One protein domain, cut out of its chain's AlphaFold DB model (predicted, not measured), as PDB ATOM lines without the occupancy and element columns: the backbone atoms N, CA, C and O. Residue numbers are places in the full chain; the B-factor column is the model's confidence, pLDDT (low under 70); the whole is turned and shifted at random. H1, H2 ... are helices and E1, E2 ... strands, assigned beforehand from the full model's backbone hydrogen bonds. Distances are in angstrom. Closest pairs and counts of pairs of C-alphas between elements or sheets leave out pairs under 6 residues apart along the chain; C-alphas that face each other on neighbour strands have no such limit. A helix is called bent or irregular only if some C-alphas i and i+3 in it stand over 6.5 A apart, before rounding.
ATOM      1  N   SER A 197      14.716  82.614 166.108       89.19
ATOM      2  CA  SER A 197      15.988  83.204 165.698       89.19
ATOM      3  C   SER A 197      16.184  83.314 164.175       89.19
ATOM      4  O   SER A 197      16.811  84.265 163.711       89.19
ATOM      5  N   ARG A 198      15.627  82.389 163.376       87.19
ATOM      6  CA  ARG A 198      15.733  82.436 161.909       87.19
ATOM      7  C   ARG A 198      14.943  83.598 161.332       87.19
ATOM      8  O   ARG A 198      15.416  84.253 160.407       87.19
ATOM      9  N   HIS A 199      13.772  83.868 161.900       91.31
ATOM     10  CA  HIS A 199      12.954  85.007 161.511       91.31
ATOM     11  C   HIS A 199      13.593  86.325 161.941       91.31
ATOM     12  O   HIS A 199      13.590  87.273 161.166       91.31
ATOM     13  N   ILE A 200      14.209  86.393 163.128       91.50
ATOM     14  CA  ILE A 200      14.948  87.600 163.533       91.50
ATOM     15  C   ILE A 200      16.087  87.887 162.545       91.50
ATOM     16  O   ILE A 200      16.236  89.018 162.076       91.50
ATOM     17  N   LEU A 201      16.882  86.871 162.193       89.81
ATOM     18  CA  LEU A 201      17.987  87.031 161.245       89.81
ATOM     19  C   LEU A 201      17.498  87.452 159.852       89.81
ATOM     20  O   LEU A 201      18.100  88.334 159.245       89.81
ATOM     21  N   SER A 202      16.397  86.878 159.356       92.12
ATOM     22  CA  SER A 202      15.861  87.244 158.041       92.12
ATOM     23  C   SER A 202      15.245  88.644 158.023       92.12
ATOM     24  O   SER A 202      15.476  89.389 157.074       92.12
ATOM     25  N   VAL A 203      14.511  89.037 159.070       93.38
ATOM     26  CA  VAL A 203      13.905  90.372 159.181       93.38
ATOM     27  C   VAL A 203      14.974  91.449 159.311       93.38
ATOM     28  O   VAL A 203      14.894  92.461 158.619       93.38
ATOM     29  N   THR A 204      15.993  91.232 160.146       93.56
ATOM     30  CA  THR A 204      17.099  92.193 160.289       93.56
ATOM     31  C   THR A 204      17.864  92.348 158.976       93.56
ATOM     32  O   THR A 204      18.047  93.471 158.514       93.56
ATOM     33  N   ALA A 205      18.202  91.245 158.299       94.38
ATOM     34  CA  ALA A 205      18.842  91.307 156.987       94.38
ATOM     35  C   ALA A 205      17.965  91.990 155.923       94.38
ATOM     36  O   ALA A 205      18.466  92.777 155.125       94.38
ATOM     37  N   LEU A 206      16.652  91.742 155.917       96.12
ATOM     38  CA  LEU A 206      15.733  92.426 155.006       96.12
ATOM     39  C   LEU A 206      15.680  93.931 155.293       96.12
ATOM     40  O   LEU A 206      15.705  94.731 154.361       96.12
ATOM     41  N   SER A 207      15.628  94.320 156.569       96.69
ATOM     42  CA  SER A 207      15.611  95.731 156.964       96.69
ATOM     43  C   SER A 207      16.897  96.460 156.565       96.69
ATOM     44  O   SER A 207      16.830  97.577 156.058       96.69
ATOM     45  N   GLU A 208      18.054  95.806 156.692       96.12
ATOM     46  CA  GLU A 208      19.338  96.346 156.240       96.12
ATOM     47  C   GLU A 208      19.413  96.454 154.719       96.12
ATOM     48  O   GLU A 208      19.830  97.488 154.204       96.12
ATOM     49  N   LEU A 209      18.950  95.434 153.989       96.00
ATOM     50  CA  LEU A 209      18.888  95.480 152.531       96.00
ATOM     51  C   LEU A 209      18.015  96.635 152.048       96.00
ATOM     52  O   LEU A 209      18.405  97.349 151.132       96.00
ATOM     53  N   LEU A 210      16.842  96.828 152.657       96.38
ATOM     54  CA  LEU A 210      15.945  97.932 152.315       96.38
ATOM     55  C   LEU A 210      16.585  99.288 152.613       96.38
ATOM     56  O   LEU A 210      16.459 100.201 151.803       96.38
ATOM     57  N   TYR A 211      17.302  99.410 153.731       96.38
ATOM     58  CA  TYR A 211      18.034 100.627 154.068       96.38
ATOM     59  C   TYR A 211      19.156 100.924 153.059       96.38
ATOM     60  O   TYR A 211      19.286 102.052 152.580       96.38
ATOM     61  N   ILE A 212      19.928  99.909 152.665       94.12
ATOM     62  CA  ILE A 212      20.978 100.041 151.644       94.12
ATOM     63  C   ILE A 212      20.363 100.384 150.289       94.12
ATOM     64  O   ILE A 212      20.829 101.282 149.600       94.12
ATOM     65  N   LEU A 213      19.270  99.725 149.912       94.50
ATOM     66  CA  LEU A 213      18.584  99.995 148.655       94.50
ATOM     67  C   LEU A 213      18.037 101.426 148.619       94.50
ATOM     68  O   LEU A 213      18.166 102.111 147.608       94.50
ATOM     69  N   TYR A 214      17.473 101.894 149.734       95.50
ATOM     70  CA  TYR A 214      16.973 103.256 149.872       95.50
ATOM     71  C   TYR A 214      18.083 104.307 149.771       95.50
ATOM     72  O   TYR A 214      17.855 105.357 149.176       95.50
ATOM     73  N   THR A 215      19.266 104.029 150.321       92.81
ATOM     74  CA  THR A 215      20.400 104.970 150.340       92.81
ATOM     75  C   THR A 215      21.212 104.970 149.045       92.81
ATOM     76  O   THR A 215      21.683 106.023 148.628       92.81
ATOM     77  N   VAL A 216      21.361 103.820 148.383       92.44
ATOM     78  CA  VAL A 216      22.145 103.685 147.142       92.44
ATOM     79  C   VAL A 216      21.359 104.142 145.911       92.44
ATOM     80  O   VAL A 216      21.951 104.617 144.941       92.44
ATOM     81  N   ILE A 217      20.028 104.002 145.908       95.25
ATOM     82  CA  ILE A 217      19.203 104.422 144.773       95.25
ATOM     83  C   ILE A 217      18.996 105.946 144.802       95.25
ATOM     84  O   ILE A 217      18.384 106.466 145.735       95.25
ATOM     85  N   PRO A 218      19.390 106.677 143.743       94.06
ATOM     86  CA  PRO A 218      19.071 108.089 143.605       94.06
ATOM     87  C   PRO A 218      17.610 108.246 143.164       94.06
ATOM     88  O   PRO A 218      17.294 108.215 141.972       94.06
ATOM     89  N   TRP A 219      16.703 108.392 144.127       94.62
ATOM     90  CA  TRP A 219      15.274 108.583 143.875       94.62
ATOM     91  C   TRP A 219      15.029 109.848 143.042       94.62
ATOM     92  O   TRP A 219      15.394 110.950 143.450       94.62
ATOM     93  N   ARG A 220      14.400 109.698 141.868       94.88
ATOM     94  CA  ARG A 220      14.007 110.826 141.013       94.88
ATOM     95  C   ARG A 220      12.504 111.026 141.052       94.88
ATOM     96  O   ARG A 220      11.739 110.070 141.141       94.88
ATOM     97  N   LEU A 234       0.853 114.646 138.740       95.62
ATOM     98  CA  LEU A 234       1.110 113.803 139.907       95.62
ATOM     99  C   LEU A 234       2.625 113.579 140.037       95.62
ATOM    100  O   LEU A 234       3.226 113.084 139.079       95.62
ATOM    101  N   PRO A 235       3.257 113.911 141.179       96.00
ATOM    102  CA  PRO A 235       4.657 113.586 141.407       96.00
ATOM    103  C   PRO A 235       4.804 112.083 141.660       96.00
ATOM    104  O   PRO A 235       4.340 111.561 142.672       96.00
ATOM    105  N   LEU A 236       5.460 111.385 140.736       96.06
ATOM    106  CA  LEU A 236       5.839 109.988 140.886       96.06
ATOM    107  C   LEU A 236       7.321 109.912 141.252       96.06
ATOM    108  O   LEU A 236       8.184 110.311 140.468       96.06
ATOM    109  N   VAL A 237       7.611 109.392 142.445       96.75
ATOM    110  CA  VAL A 237       8.975 109.043 142.858       96.75
ATOM    111  C   VAL A 237       9.303 107.675 142.267       96.75
ATOM    112  O   VAL A 237       8.567 106.716 142.492       96.75
ATOM    113  N   TYR A 238      10.388 107.570 141.507       95.62
ATOM    114  CA  TYR A 238      10.801 106.313 140.891       95.62
ATOM    115  C   TYR A 238      12.330 106.162 140.896       95.62
ATOM    116  O   TYR A 238      13.064 107.154 140.811       95.62
ATOM    117  N   PRO A 239      12.831 104.920 140.993       96.50
ATOM    118  CA  PRO A 239      14.245 104.629 140.814       96.50
ATOM    119  C   PRO A 239      14.602 104.678 139.314       96.50
ATOM    120  O   PRO A 239      13.947 104.004 138.511       96.50
ATOM    121  N   PRO A 240      15.622 105.443 138.888       94.88
ATOM    122  CA  PRO A 240      16.052 105.432 137.496       94.88
ATOM    123  C   PRO A 240      16.665 104.069 137.137       94.88
ATOM    124  O   PRO A 240      17.536 103.556 137.838       94.88
ATOM    125  N   LEU A 241      16.236 103.483 136.012       95.19
ATOM    126  CA  LEU A 241      16.681 102.147 135.583       95.19
ATOM    127  C   LEU A 241      18.198 102.060 135.337       95.19
ATOM    128  O   LEU A 241      18.789 100.994 135.499       95.19
ATOM    129  N   SER A 242      18.838 103.185 135.007       94.75
ATOM    130  CA  SER A 242      20.290 103.282 134.813       94.75
ATOM    131  C   SER A 242      21.093 102.955 136.076       94.75
ATOM    132  O   SER A 242      22.216 102.458 135.973       94.75
ATOM    133  N   THR A 243      20.526 103.158 137.272       92.62
ATOM    134  CA  THR A 243      21.186 102.790 138.533       92.62
ATOM    135  C   THR A 243      21.448 101.288 138.604       92.62
ATOM    136  O   THR A 243      22.546 100.885 138.973       92.62
ATOM    137  N   PHE A 244      20.504 100.455 138.154       95.06
ATOM    138  CA  PHE A 244      20.660  98.995 138.157       95.06
ATOM    139  C   PHE A 244      21.674  98.488 137.123       95.06
ATOM    140  O   PHE A 244      22.137  97.354 137.221       95.06
ATOM    141  N   GLN A 245      22.031  99.308 136.133       96.44
ATOM    142  CA  GLN A 245      23.049  98.971 135.138       96.44
ATOM    143  C   GLN A 245      24.469  99.315 135.616       96.44
ATOM    144  O   GLN A 245      25.450  98.812 135.071       96.44
ATOM    145  N   THR A 246      24.590 100.160 136.641       93.38
ATOM    146  CA  THR A 246      25.884 100.618 137.149       93.38
ATOM    147  C   THR A 246      26.546  99.513 137.975       93.38
ATOM    148  O   THR A 246      25.926  98.935 138.867       93.38
ATOM    149  N   SER A 247      27.824  99.221 137.719       92.81
ATOM    150  CA  SER A 247      28.578  98.205 138.471       92.81
ATOM    151  C   SER A 247      28.676  98.537 139.962       92.81
ATOM    152  O   SER A 247      28.575  97.634 140.788       92.81
ATOM    153  N   ALA A 248      28.794  99.823 140.306       87.94
ATOM    154  CA  ALA A 248      28.843 100.307 141.684       87.94
ATOM    155  C   ALA A 248      27.654  99.809 142.523       87.94
ATOM    156  O   ALA A 248      27.857  99.323 143.629       87.94
ATOM    157  N   PHE A 249      26.436  99.823 141.967       92.56
ATOM    158  CA  PHE A 249      25.232  99.331 142.644       92.56
ATOM    159  C   PHE A 249      25.371  97.860 143.065       92.56
ATOM    160  O   PHE A 249      25.159  97.506 144.226       92.56
ATOM    161  N   TRP A 250      25.779  97.000 142.129       94.50
ATOM    162  CA  TRP A 250      25.965  95.572 142.392       94.50
ATOM    163  C   TRP A 250      27.133  95.303 143.333       94.50
ATOM    164  O   TRP A 250      27.038  94.423 144.184       94.50
ATOM    165  N   ILE A 251      28.212  96.078 143.212       91.62
ATOM    166  CA  ILE A 251      29.357  96.017 144.117       91.62
ATOM    167  C   ILE A 251      28.891  96.321 145.542       91.62
ATOM    168  O   ILE A 251      29.137  95.496 146.418       91.62
ATOM    169  N   THR A 252      28.158  97.409 145.786       91.94
ATOM    170  CA  THR A 252      27.651  97.747 147.126       91.94
ATOM    171  C   THR A 252      26.760  96.644 147.702       91.94
ATOM    172  O   THR A 252      26.944  96.241 148.851       91.94
ATOM    173  N   ILE A 253      25.843  96.085 146.902       94.25
ATOM    174  CA  ILE A 253      24.985  94.973 147.345       94.25
ATOM    175  C   ILE A 253      25.810  93.732 147.684       94.25
ATOM    176  O   ILE A 253      25.560  93.103 148.710       94.25
ATOM    177  N   LEU A 254      26.800  93.372 146.864       94.44
ATOM    178  CA  LEU A 254      27.670  92.222 147.125       94.44
ATOM    179  C   LEU A 254      28.525  92.424 148.382       94.44
ATOM    180  O   LEU A 254      28.687  91.482 149.159       94.44
ATOM    181  N   HIS A 255      29.016  93.643 148.612       91.44
ATOM    182  CA  HIS A 255      29.801  93.993 149.799       91.44
ATOM    183  C   HIS A 255      28.993  93.885 151.083       91.44
ATOM    184  O   HIS A 255      29.544  93.524 152.115       91.44
ATOM    185  N   TRP A 256      27.689  94.135 151.031       94.94
ATOM    186  CA  TRP A 256      26.806  93.846 152.151       94.94
ATOM    187  C   TRP A 256      26.450  92.355 152.232       94.94
ATOM    188  O   TRP A 256      26.533  91.748 153.299       94.94
ATOM    189  N   PHE A 257      26.085  91.734 151.110       96.50
ATOM    190  CA  PHE A 257      25.572  90.365 151.063       96.50
ATOM    191  C   PHE A 257      26.593  89.329 151.550       96.50
ATOM    192  O   PHE A 257      26.245  88.424 152.310       96.50
ATOM    193  N   ILE A 258      27.856  89.450 151.133       95.56
ATOM    194  CA  ILE A 258      28.903  88.474 151.457       95.56
ATOM    195  C   ILE A 258      29.130  88.357 152.978       95.56
ATOM    196  O   ILE A 258      28.972  87.253 153.512       95.56
ATOM    197  N   PRO A 259      29.477  89.440 153.700       95.44
ATOM    198  CA  PRO A 259      29.749  89.364 155.130       95.44
ATOM    199  C   PRO A 259      28.493  89.182 155.985       95.44
ATOM    200  O   PRO A 259      28.566  88.599 157.066       95.44
ATOM    201  N   THR A 260      27.341  89.657 155.510       94.94
ATOM    202  CA  THR A 260      26.103  89.685 156.301       94.94
ATOM    203  C   THR A 260      25.279  88.411 156.152       94.94
ATOM    204  O   THR A 260      24.685  87.950 157.126       94.94
ATOM    205  N   LEU A 261      25.239  87.827 154.950       95.69
ATOM    206  CA  LEU A 261      24.381  86.684 154.633       95.69
ATOM    207  C   LEU A 261      25.181  85.447 154.245       95.69
ATOM    208  O   LEU A 261      24.990  84.393 154.849       95.69
ATOM    209  N   LEU A 262      26.080  85.557 153.265       96.38
ATOM    210  CA  LEU A 262      26.733  84.387 152.680       96.38
ATOM    211  C   LEU A 262      27.624  83.654 153.691       96.38
ATOM    212  O   LEU A 262      27.464  82.451 153.895       96.38
ATOM    213  N   LEU A 263      28.544  84.370 154.342       96.50
ATOM    214  CA  LEU A 263      29.485  83.774 155.296       96.50
ATOM    215  C   LEU A 263      28.788  83.244 156.565       96.50
ATOM    216  O   LEU A 263      29.015  82.081 156.911       96.50
ATOM    217  N   PRO A 264      27.890  84.009 157.222       95.50
ATOM    218  CA  PRO A 264      27.087  83.504 158.336       95.50
ATOM    219  C   PRO A 264      26.234  82.285 157.982       95.50
ATOM    220  O   PRO A 264      26.151  81.352 158.778       95.50
ATOM    221  N   ALA A 265      25.626  82.254 156.790       93.88
ATOM    222  CA  ALA A 265      24.805  81.129 156.355       93.88
ATOM    223  C   ALA A 265      25.638  79.868 156.097       93.88
ATOM    224  O   ALA A 265      25.263  78.783 156.537       93.88
ATOM    225  N   LEU A 266      26.772  79.995 155.403       95.12
ATOM    226  CA  LEU A 266      27.652  78.860 155.116       95.12
ATOM    227  C   LEU A 266      28.200  78.251 156.405       95.12
ATOM    228  O   LEU A 266      28.092  77.045 156.622       95.12
ATOM    229  N   LEU A 267      28.746  79.085 157.285       95.00
ATOM    230  CA  LEU A 267      29.396  78.599 158.492       95.00
ATOM    231  C   LEU A 267      28.397  78.216 159.593       95.00
ATOM    232  O   LEU A 267      28.663  77.278 160.335       95.00
ATOM    233  N   GLY A 268      27.223  78.853 159.655       91.88
ATOM    234  CA  GLY A 268      26.121  78.431 160.527       91.88
ATOM    235  C   GLY A 268      25.487  77.096 160.119       91.88
ATOM    236  O   GLY A 268      24.876  76.427 160.948       91.88
ATOM    237  N   ASN A 269      25.647  76.676 158.859       90.50
ATOM    238  CA  ASN A 269      25.311  75.316 158.427       90.50
ATOM    239  C   ASN A 269      26.454  74.317 158.673       90.50
ATOM    240  O   ASN A 269      26.191  73.129 158.828       90.50
ATOM    241  N   LEU A 270      27.710  74.776 158.692       91.31
ATOM    242  CA  LEU A 270      28.880  73.911 158.864       91.31
ATOM    243  C   LEU A 270      29.184  73.604 160.339       91.31
ATOM    244  O   LEU A 270      29.603  72.497 160.664       91.31
ATOM    245  N   ILE A 271      28.990  74.581 161.227       89.81
ATOM    246  CA  ILE A 271      29.347  74.510 162.646       89.81
ATOM    247  C   ILE A 271      28.070  74.674 163.474       89.81
ATOM    248  O   ILE A 271      27.451  75.737 163.467       89.81
ATOM    249  N   SER A 272      27.691  73.639 164.228       84.31
ATOM    250  CA  SER A 272      26.616  73.747 165.218       84.31
ATOM    251  C   SER A 272      27.142  73.523 166.629       84.31
ATOM    252  O   SER A 272      27.797  72.521 166.911       84.31
ATOM    253  N   PHE A 273      26.812  74.456 167.517       81.25
ATOM    254  CA  PHE A 273      27.121  74.409 168.943       81.25
ATOM    255  C   PHE A 273      25.954  73.875 169.780       81.25
ATOM    256  O   PHE A 273      26.030  73.888 171.007       81.25
ATOM    257  N   ASN A 274      24.879  73.391 169.149       72.56
ATOM    258  CA  ASN A 274      23.708  72.871 169.847       72.56
ATOM    259  C   ASN A 274      23.591  71.338 169.718       72.56
ATOM    260  O   ASN A 274      22.774  70.835 168.942       72.56
ATOM    261  N   PRO A 275      24.379  70.558 170.488       64.62
ATOM    262  CA  PRO A 275      24.338  69.096 170.433       64.62
ATOM    263  C   PRO A 275      23.000  68.518 170.930       64.62
ATOM    264  O   PRO A 275      22.653  67.389 170.584       64.62
ATOM    265  N   ALA A 276      22.221  69.284 171.705       59.62
ATOM    266  CA  ALA A 276      20.996  68.818 172.356       59.62
ATOM    267  C   ALA A 276      19.842  68.529 171.375       59.62
ATOM    268  O   ALA A 276      19.033  67.635 171.622       59.62
ATOM    269  N   LEU A 277      19.781  69.221 170.230       57.50
ATOM    270  CA  LEU A 277      18.751  68.979 169.207       57.50
ATOM    271  C   LEU A 277      18.989  67.696 168.392       57.50
ATOM    272  O   LEU A 277      18.049  67.162 167.800       57.50
ATOM    273  N   ASN A 278      20.214  67.162 168.391       55.12
ATOM    274  CA  ASN A 278      20.559  65.973 167.611       55.12
ATOM    275  C   ASN A 278      20.117  64.659 168.279       55.12
ATOM    276  O   ASN A 278      19.969  63.650 167.590       55.12
ATOM    277  N   HIS A 279      19.826  64.649 169.587       55.97
ATOM    278  CA  HIS A 279      19.447  63.415 170.291       55.97
ATOM    279  C   HIS A 279      18.000  62.956 170.058       55.97
ATOM    280  O   HIS A 279      17.735  61.756 170.101       55.97
ATOM    281  N   HIS A 280      17.067  63.859 169.738       52.75
ATOM    282  CA  HIS A 280      15.663  63.492 169.487       52.75
ATOM    283  C   HIS A 280      15.348  63.131 168.027       52.75
ATOM    284  O   HIS A 280      14.221  62.747 167.715       52.75
ATOM    285  N   ARG A 281      16.325  63.236 167.118       51.19
ATOM    286  CA  ARG A 281      16.102  63.184 165.662       51.19
ATOM    287  C   ARG A 281      16.594  61.897 164.989       51.19
ATOM    288  O   ARG A 281      16.803  61.871 163.784       51.19
ATOM    289  N   SER A 282      16.722  60.800 165.728       50.53
ATOM    290  CA  SER A 282      17.281  59.528 165.235       50.53
ATOM    291  C   SER A 282      16.428  58.756 164.207       50.53
ATOM    292  O   SER A 282      16.790  57.637 163.856       50.53
ATOM    293  N   GLN A 283      15.317  59.302 163.687       56.44
ATOM    294  CA  GLN A 283      14.448  58.564 162.749       56.44
ATOM    295  C   GLN A 283      13.930  59.334 161.524       56.44
ATOM    296  O   GLN A 283      13.226  58.749 160.706       56.44
ATOM    297  N   SER A 284      14.280  60.609 161.323       52.25
ATOM    298  CA  SER A 284      13.843  61.332 160.118       52.25
ATOM    299  C   SER A 284      15.014  62.040 159.454       52.25
ATOM    300  O   SER A 284      15.617  62.924 160.051       52.25
ATOM    301  N   LYS A 285      15.325  61.578 158.234       55.94
ATOM    302  CA  LYS A 285      16.179  62.163 157.188       55.94
ATOM    303  C   LYS A 285      17.026  63.357 157.655       55.94
ATOM    304  O   LYS A 285      16.510  64.448 157.894       55.94
ATOM    305  N   GLU A 286      18.324  63.104 157.752       57.88
ATOM    306  CA  GLU A 286      19.391  63.997 158.202       57.88
ATOM    307  C   GLU A 286      19.432  65.284 157.352       57.88
ATOM    308  O   GLU A 286      20.106  65.376 156.333       57.88
ATOM    309  N   ILE A 287      18.628  66.280 157.725       65.44
ATOM    310  CA  ILE A 287      18.734  67.638 157.190       65.44
ATOM    311  C   ILE A 287      19.556  68.407 158.212       65.44
ATOM    312  O   ILE A 287      19.067  68.647 159.325       65.44
ATOM    313  N   VAL A 288      20.782  68.757 157.818       70.62
ATOM    314  CA  VAL A 288      21.689  69.638 158.563       70.62
ATOM    315  C   VAL A 288      20.895  70.849 159.057       70.62
ATOM    316  O   VAL A 288      20.269  71.568 158.276       70.62
ATOM    317  N   SER A 289      20.821  71.017 160.374       82.31
ATOM    318  CA  SER A 289      20.087  72.110 161.003       82.31
ATOM    319  C   SER A 289      20.969  73.349 161.042       82.31
ATOM    320  O   SER A 289      21.994  73.342 161.712       82.31
ATOM    321  N   PHE A 290      20.535  74.411 160.361       86.75
ATOM    322  CA  PHE A 290      21.122  75.745 160.479       86.75
ATOM    323  C   PHE A 290      21.151  76.203 161.944       86.75
ATOM    324  O   PHE A 290      20.081  76.255 162.571       86.75
ATOM    325  N   ASP A 291      22.348  76.528 162.448       91.62
ATOM    326  CA  ASP A 291      22.593  77.047 163.794       91.62
ATOM    327  C   ASP A 291      22.592  78.591 163.796       91.62
ATOM    328  O   ASP A 291      23.532  79.230 163.303       91.62
ATOM    329  N   PRO A 292      21.540  79.217 164.347       90.94
ATOM    330  CA  PRO A 292      21.383  80.667 164.338       90.94
ATOM    331  C   PRO A 292      22.416  81.385 165.218       90.94
ATOM    332  O   PRO A 292      22.778  82.524 164.922       90.94
ATOM    333  N   LEU A 293      22.898  80.738 166.285       91.19
ATOM    334  CA  LEU A 293      23.865  81.331 167.206       91.19
ATOM    335  C   LEU A 293      25.232  81.418 166.534       91.19
ATOM    336  O   LEU A 293      25.853  82.482 166.537       91.19
ATOM    337  N   THR A 294      25.663  80.330 165.891       92.88
ATOM    338  CA  THR A 294      26.887  80.321 165.085       92.88
ATOM    339  C   THR A 294      26.832  81.404 164.011       92.88
ATOM    340  O   THR A 294      27.772  82.187 163.877       92.88
ATOM    341  N   ALA A 295      25.721  81.496 163.273       94.00
ATOM    342  CA  ALA A 295      25.558  82.506 162.234       94.00
ATOM    343  C   ALA A 295      25.695  83.937 162.791       94.00
ATOM    344  O   ALA A 295      26.385  84.762 162.195       94.00
ATOM    345  N   ALA A 296      25.110  84.232 163.956       93.50
ATOM    346  CA  ALA A 296      25.215  85.547 164.588       93.50
ATOM    347  C   ALA A 296      26.654  85.897 165.017       93.50
ATOM    348  O   ALA A 296      27.125  86.999 164.730       93.50
ATOM    349  N   ILE A 297      27.375  84.959 165.647       94.69
ATOM    350  CA  ILE A 297      28.783  85.156 166.044       94.69
ATOM    351  C   ILE A 297      29.650  85.431 164.816       94.69
ATOM    352  O   ILE A 297      30.488  86.330 164.819       94.69
ATOM    353  N   ILE A 298      29.431  84.672 163.747       96.00
ATOM    354  CA  ILE A 298      30.211  84.785 162.519       96.00
ATOM    355  C   ILE A 298      29.912  86.088 161.801       96.00
ATOM    356  O   ILE A 298      30.835  86.741 161.333       96.00
ATOM    357  N   ARG A 299      28.649  86.515 161.769       94.88
ATOM    358  CA  ARG A 299      28.272  87.820 161.223       94.88
ATOM    359  C   ARG A 299      29.017  88.956 161.919       94.88
ATOM    360  O   ARG A 299      29.534  89.835 161.234       94.88
ATOM    361  N   LEU A 300      29.114  88.907 163.250       94.88
ATOM    362  CA  LEU A 300      29.871  89.877 164.044       94.88
ATOM    363  C   LEU A 300      31.374  89.808 163.741       94.88
ATOM    364  O   LEU A 300      31.993  90.831 163.462       94.88
ATOM    365  N   ALA A 301      31.955  88.606 163.761       95.88
ATOM    366  CA  ALA A 301      33.379  88.406 163.503       95.88
ATOM    367  C   ALA A 301      33.778  88.888 162.102       95.88
ATOM    368  O   ALA A 301      34.783  89.576 161.941       95.88
ATOM    369  N   VAL A 302      32.962  88.575 161.093       95.38
ATOM    370  CA  VAL A 302      33.187  89.029 159.724       95.38
ATOM    371  C   VAL A 302      33.002  90.540 159.623       95.38
ATOM    372  O   VAL A 302      33.829  91.174 158.990       95.38
ATOM    373  N   HIS A 303      32.009  91.149 160.278       92.12
ATOM    374  CA  HIS A 303      31.882  92.614 160.292       92.12
ATOM    375  C   HIS A 303      33.120  93.326 160.849       92.12
ATOM    376  O   HIS A 303      33.460  94.399 160.367       92.12
ATOM    377  N   ILE A 304      33.798  92.735 161.837       93.06
ATOM    378  CA  ILE A 304      35.040  93.285 162.399       93.06
ATOM    379  C   ILE A 304      36.227  93.060 161.450       93.06
ATOM    380  O   ILE A 304      37.090  93.923 161.327       93.06
ATOM    381  N   ALA A 305      36.291  91.897 160.798       94.62
ATOM    382  CA  ALA A 305      37.422  91.509 159.956       94.62
ATOM    383  C   ALA A 305      37.332  92.014 158.503       94.62
ATOM    384  O   ALA A 305      38.342  92.037 157.802       94.62
ATOM    385  N   TYR A 306      36.137  92.361 158.021       92.94
ATOM    386  CA  TYR A 306      35.905  92.715 156.625       92.94
ATOM    387  C   TYR A 306      36.475  94.114 156.317       92.94
ATOM    388  O   TYR A 306      36.090  95.087 156.966       92.94
ATOM    389  N   PRO A 307      37.395  94.250 155.342       88.56
ATOM    390  CA  PRO A 307      38.158  95.480 155.132       88.56
ATOM    391  C   PRO A 307      37.386  96.501 154.284       88.56
ATOM    392  O   PRO A 307      37.703  96.708 153.108       88.56
ATOM    393  N   TYR A 308      36.392  97.158 154.887       82.75
ATOM    394  CA  TYR A 308      35.561  98.170 154.219       82.75
ATOM    395  C   TYR A 308      36.386  99.318 153.602       82.75
ATOM    396  O   TYR A 308      36.078  99.767 152.501       82.75
ATOM    397  N   ASP A 309      37.489  99.713 154.243       80.69
ATOM    398  CA  ASP A 309      38.303 100.873 153.841       80.69
ATOM    399  C   ASP A 309      39.124 100.650 152.558       80.69
ATOM    400  O   ASP A 309      39.544 101.590 151.887       80.69
ATOM    401  N   SER A 310      39.383  99.392 152.190       74.56
ATOM    402  CA  SER A 310      40.331  99.064 151.114       74.56
ATOM    403  C   SER A 310      39.777  99.247 149.692       74.56
ATOM    404  O   SER A 310      40.536  99.190 148.721       74.56
ATOM    405  N   ILE A 311      38.468  99.477 149.552       62.81
ATOM    406  CA  ILE A 311      37.775  99.540 148.255       62.81
ATOM    407  C   ILE A 311      37.546 100.983 147.784       62.81
ATOM    408  O   ILE A 311      37.519 101.226 146.575       62.81
ATOM    409  N   ASP A 312      37.490 101.946 148.707       59.81
ATOM    410  CA  ASP A 312      37.230 103.361 148.397       59.81
ATOM    411  C   ASP A 312      38.359 103.985 147.545       59.81
ATOM    412  O   ASP A 312      38.135 104.800 146.654       59.81
ATOM    413  N   LEU A 313      39.597 103.508 147.723       55.50
ATOM    414  CA  LEU A 313      40.790 104.062 147.070       55.50
ATOM    415  C   LEU A 313      40.969 103.672 145.596       55.50
ATOM    416  O   LEU A 313      41.717 104.337 144.881       55.50
ATOM    417  N   LYS A 314      40.332 102.596 145.116       55.84
ATOM    418  CA  LYS A 314      40.537 102.109 143.736       55.84
ATOM    419  C   LYS A 314      39.459 102.539 142.753       55.84
ATOM    420  O   LYS A 314      39.710 102.493 141.553       55.84
ATOM    421  N   SER A 315      38.277 102.927 143.228       55.69
ATOM    422  CA  SER A 315      37.158 103.188 142.324       55.69
ATOM    423  C   SER A 315      37.122 104.615 141.781       55.69
ATOM    424  O   SER A 315      36.384 104.843 140.830       55.69
ATOM    425  N   GLY A 316      37.843 105.584 142.359       55.22
ATOM    426  CA  GLY A 316      37.775 107.001 141.945       55.22
ATOM    427  C   GLY A 316      36.398 107.667 142.138       55.22
ATOM    428  O   GLY A 316      36.271 108.875 141.983       55.22
ATOM    429  N   TYR A 317      35.380 106.895 142.520       51.69
ATOM    430  CA  TYR A 317      34.062 107.343 142.935       51.69
ATOM    431  C   TYR A 317      34.040 107.320 144.461       51.69
ATOM    432  O   TYR A 317      33.804 106.273 145.058       51.69
ATOM    433  N   PHE A 318      34.311 108.471 145.077       45.41
ATOM    434  CA  PHE A 318      34.073 108.696 146.501       45.41
ATOM    435  C   PHE A 318      32.561 108.625 146.753       45.41
ATOM    436  O   PHE A 318      31.849 109.622 146.665       45.41
ATOM    437  N   VAL A 319      32.050 107.434 147.049       50.81
ATOM    438  CA  VAL A 319      30.768 107.285 147.743       50.81
ATOM    439  C   VAL A 319      31.120 106.828 149.146       50.81
ATOM    440  O   VAL A 319      30.917 105.677 149.521       50.81
ATOM    441  N   GLY A 320      31.703 107.754 149.907       43.56
ATOM    442  CA  GLY A 320      31.996 107.556 151.316       43.56
ATOM    443  C   GLY A 320      30.690 107.441 152.092       43.56
ATOM    444  O   GLY A 320      30.198 108.419 152.652       43.56
ATOM    445  N   VAL A 321      30.103 106.244 152.133       45.09
ATOM    446  CA  VAL A 321      29.120 105.900 153.158       45.09
ATOM    447  C   VAL A 321      29.929 105.706 154.431       45.09
ATOM    448  O   VAL A 321      30.411 104.618 154.730       45.09
ATOM    449  N   CYS A 322      30.138 106.797 155.161       41.59
ATOM    450  CA  CYS A 322      30.771 106.745 156.465       41.59
ATOM    451  C   CYS A 322      29.827 105.977 157.407       41.59
ATOM    452  O   CYS A 322      28.891 106.533 157.973       41.59
ATOM    453  N   VAL A 323      30.053 104.669 157.575       45.59
ATOM    454  CA  VAL A 323      29.288 103.784 158.485       45.59
ATOM    455  C   VAL A 323      29.518 104.162 159.965       45.59
ATOM    456  O   VAL A 323      28.946 103.581 160.884       45.59
ATOM    457  N   ARG A 324      30.328 105.192 160.224       42.56
ATOM    458  CA  ARG A 324      30.708 105.680 161.547       42.56
ATOM    459  C   ARG A 324      29.799 106.807 162.053       42.56
ATOM    460  O   ARG A 324      30.298 107.803 162.542       42.56
ATOM    461  N   GLY A 325      28.478 106.663 161.943       39.28
ATOM    462  CA  GLY A 325      27.499 107.407 162.761       39.28
ATOM    463  C   GLY A 325      27.479 108.946 162.695       39.28
ATOM    464  O   GLY A 325      26.658 109.546 163.382       39.28
ATOM    465  N   GLU A 326      28.310 109.592 161.880       36.50
ATOM    466  CA  GLU A 326      28.296 111.036 161.658       36.50
ATOM    467  C   GLU A 326      27.807 111.314 160.237       36.50
ATOM    468  O   GLU A 326      28.471 111.040 159.237       36.50
ATOM    469  N   TYR A 327      26.576 111.811 160.154       37.81
ATOM    470  CA  TYR A 327      25.916 112.178 158.913       37.81
ATOM    471  C   TYR A 327      26.588 113.414 158.304       37.81
ATOM    472  O   TYR A 327      26.234 114.539 158.642       37.81
ATOM    473  N   PHE A 328      27.510 113.220 157.366       35.75
ATOM    474  CA  PHE A 328      27.859 114.244 156.383       35.75
ATOM    475  C   PHE A 328      27.825 113.627 154.988       35.75
ATOM    476  O   PHE A 328      28.744 112.940 154.554       35.75
ATOM    477  N   VAL A 329      26.723 113.872 154.282       39.34
ATOM    478  CA  VAL A 329      26.649 113.672 152.835       39.34
ATOM    479  C   VAL A 329      27.259 114.921 152.202       39.34
ATOM    480  O   VAL A 329      26.567 115.918 152.014       39.34
ATOM    481  N   CYS A 330      28.555 114.900 151.885       35.00
ATOM    482  CA  CYS A 330      29.099 115.848 150.913       35.00
ATOM    483  C   CYS A 330      28.614 115.416 149.525       35.00
ATOM    484  O   CYS A 330      29.237 114.592 148.863       35.00
ATOM    485  N   ALA A 331      27.468 115.954 149.101       39.97
ATOM    486  CA  ALA A 331      26.951 115.788 147.743       39.97
ATOM    487  C   ALA A 331      27.670 116.683 146.707       39.97
ATOM    488  O   ALA A 331      27.344 116.631 145.525       39.97
ATOM    489  N   GLU A 332      28.670 117.469 147.116       41.69
ATOM    490  CA  GLU A 332      29.447 118.352 146.241       41.69
ATOM    491  C   GLU A 332      30.925 117.937 146.200       41.69
ATOM    492  O   GLU A 332      31.796 118.601 146.743       41.69
ATOM    493  N   CYS A 333      31.219 116.829 145.524       36.94
ATOM    494  CA  CYS A 333      32.542 116.592 144.924       36.94
ATOM    495  C   CYS A 333      32.384 116.233 143.441       36.94
ATOM    496  O   CYS A 333      33.005 115.316 142.914       36.94
ATOM    497  N   LEU A 334      31.497 116.968 142.770       41.25
ATOM    498  CA  LEU A 334      31.274 116.922 141.327       41.25
ATOM    499  C   LEU A 334      31.538 118.314 140.737       41.25
ATOM    500  O   LEU A 334      30.676 118.882 140.084       41.25
ATOM    501  N   CYS A 335      32.707 118.894 141.029       38.50
ATOM    502  CA  CYS A 335      33.313 119.994 140.265       38.50
ATOM    503  C   CYS A 335      34.693 120.333 140.839       38.50
ATOM    504  O   CYS A 335      34.786 121.117 141.775       38.50
ATOM    505  N   SER A 336      35.762 119.774 140.270       38.25
ATOM    506  CA  SER A 336      37.026 120.512 140.143       38.25
ATOM    507  C   SER A 336      37.931 119.875 139.086       38.25
ATOM    508  O   SER A 336      39.057 119.499 139.370       38.25
ATOM    509  N   ASP A 337      37.406 119.759 137.869       39.06
ATOM    510  CA  ASP A 337      38.200 119.902 136.643       39.06
ATOM    511  C   ASP A 337      37.402 120.856 135.745       39.06
ATOM    512  O   ASP A 337      36.761 120.474 134.767       39.06
ATOM    513  N   VAL A 338      37.324 122.114 136.185       44.19
ATOM    514  CA  VAL A 338      36.869 123.233 135.360       44.19
ATOM    515  C   VAL A 338      38.126 124.003 134.999       44.19
ATOM    516  O   VAL A 338      38.701 124.700 135.834       44.19
ATOM    517  N   GLU A 339      38.558 123.807 133.754       45.97
ATOM    518  CA  GLU A 339      39.456 124.719 133.056       45.97
ATOM    519  C   GLU A 339      38.991 126.167 133.245       45.97
ATOM    520  O   GLU A 339      37.798 126.485 133.231       45.97
TER     521      GLU A 339
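Overview. This is residues 197 to 220 and 234 to 339 of the 348 residues of an uncharacterized protein of Leucoagaricus sp. SymC.cos (UniProt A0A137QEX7). A long bent helix, H3, runs through the body; H1 lies alongside its first arm, H3a, running the other way, and H5 crosses its second arm, H3b. H4 and the free residues 279 to 285 lie at one end of the long axis; E1, H2, H6 and a tail, with residues 334 to 339 free, lie toward the other. The 130 printed residues include six named helices and one named strand, in the order H1, E1, H2, H3, H4, H5, H6: mostly helix. The whole is loose, with a radius of gyration of the C-alphas of 20.0 A and spans of 75 by 40 by 26 A.

Along the chain. H3, residues 247 to 270, was assigned as one helix by its hydrogen bonds but is bent: C-alphas 260 and 263 are 6.9 A apart. Its arms are H3a, 247 to 260, 19.9 A, and H3b, 263 to 270, 10.5 A. H1, 197 to 216, spans 28.3 A from C-alpha 197 at (15.988, 83.204, 165.698). H5, 292 to 305, spans 19.8 A and ends at (37.422, 91.509, 159.956). The short elements are E1, 234 to 238, H2, 241 to 245, H4, 275 to 278, and H6, 312 to 315.

Arrangement. H3b and H5 touch, closest at the C-alphas of Pro 264 and Ala 295, 4.3 A, at a steep tilt of 41 degrees. H1 and H3a only just touch, with 3 pairs of C-alphas within 8 A, closest Val 216 and Phe 249, 7.0 A. H2, H4 and H6 touch no helix; E1 pairs with no named strand. Every O i to N i+4 pair is within hydrogen-bond range in H1, H3b and H5; H3a has 9 of 10, H2 0 of 1 but 2 of 2 O i to N i+3 pairs, and H4 and H6 are too short.

Size, cuts and confidence. Residues 221 to 233 are not printed; C-alphas 220 and 234 are 13.3 A apart. The link from H4 to H5 is long. Residues 275 to 287 and 311 to 339 are under pLDDT 70.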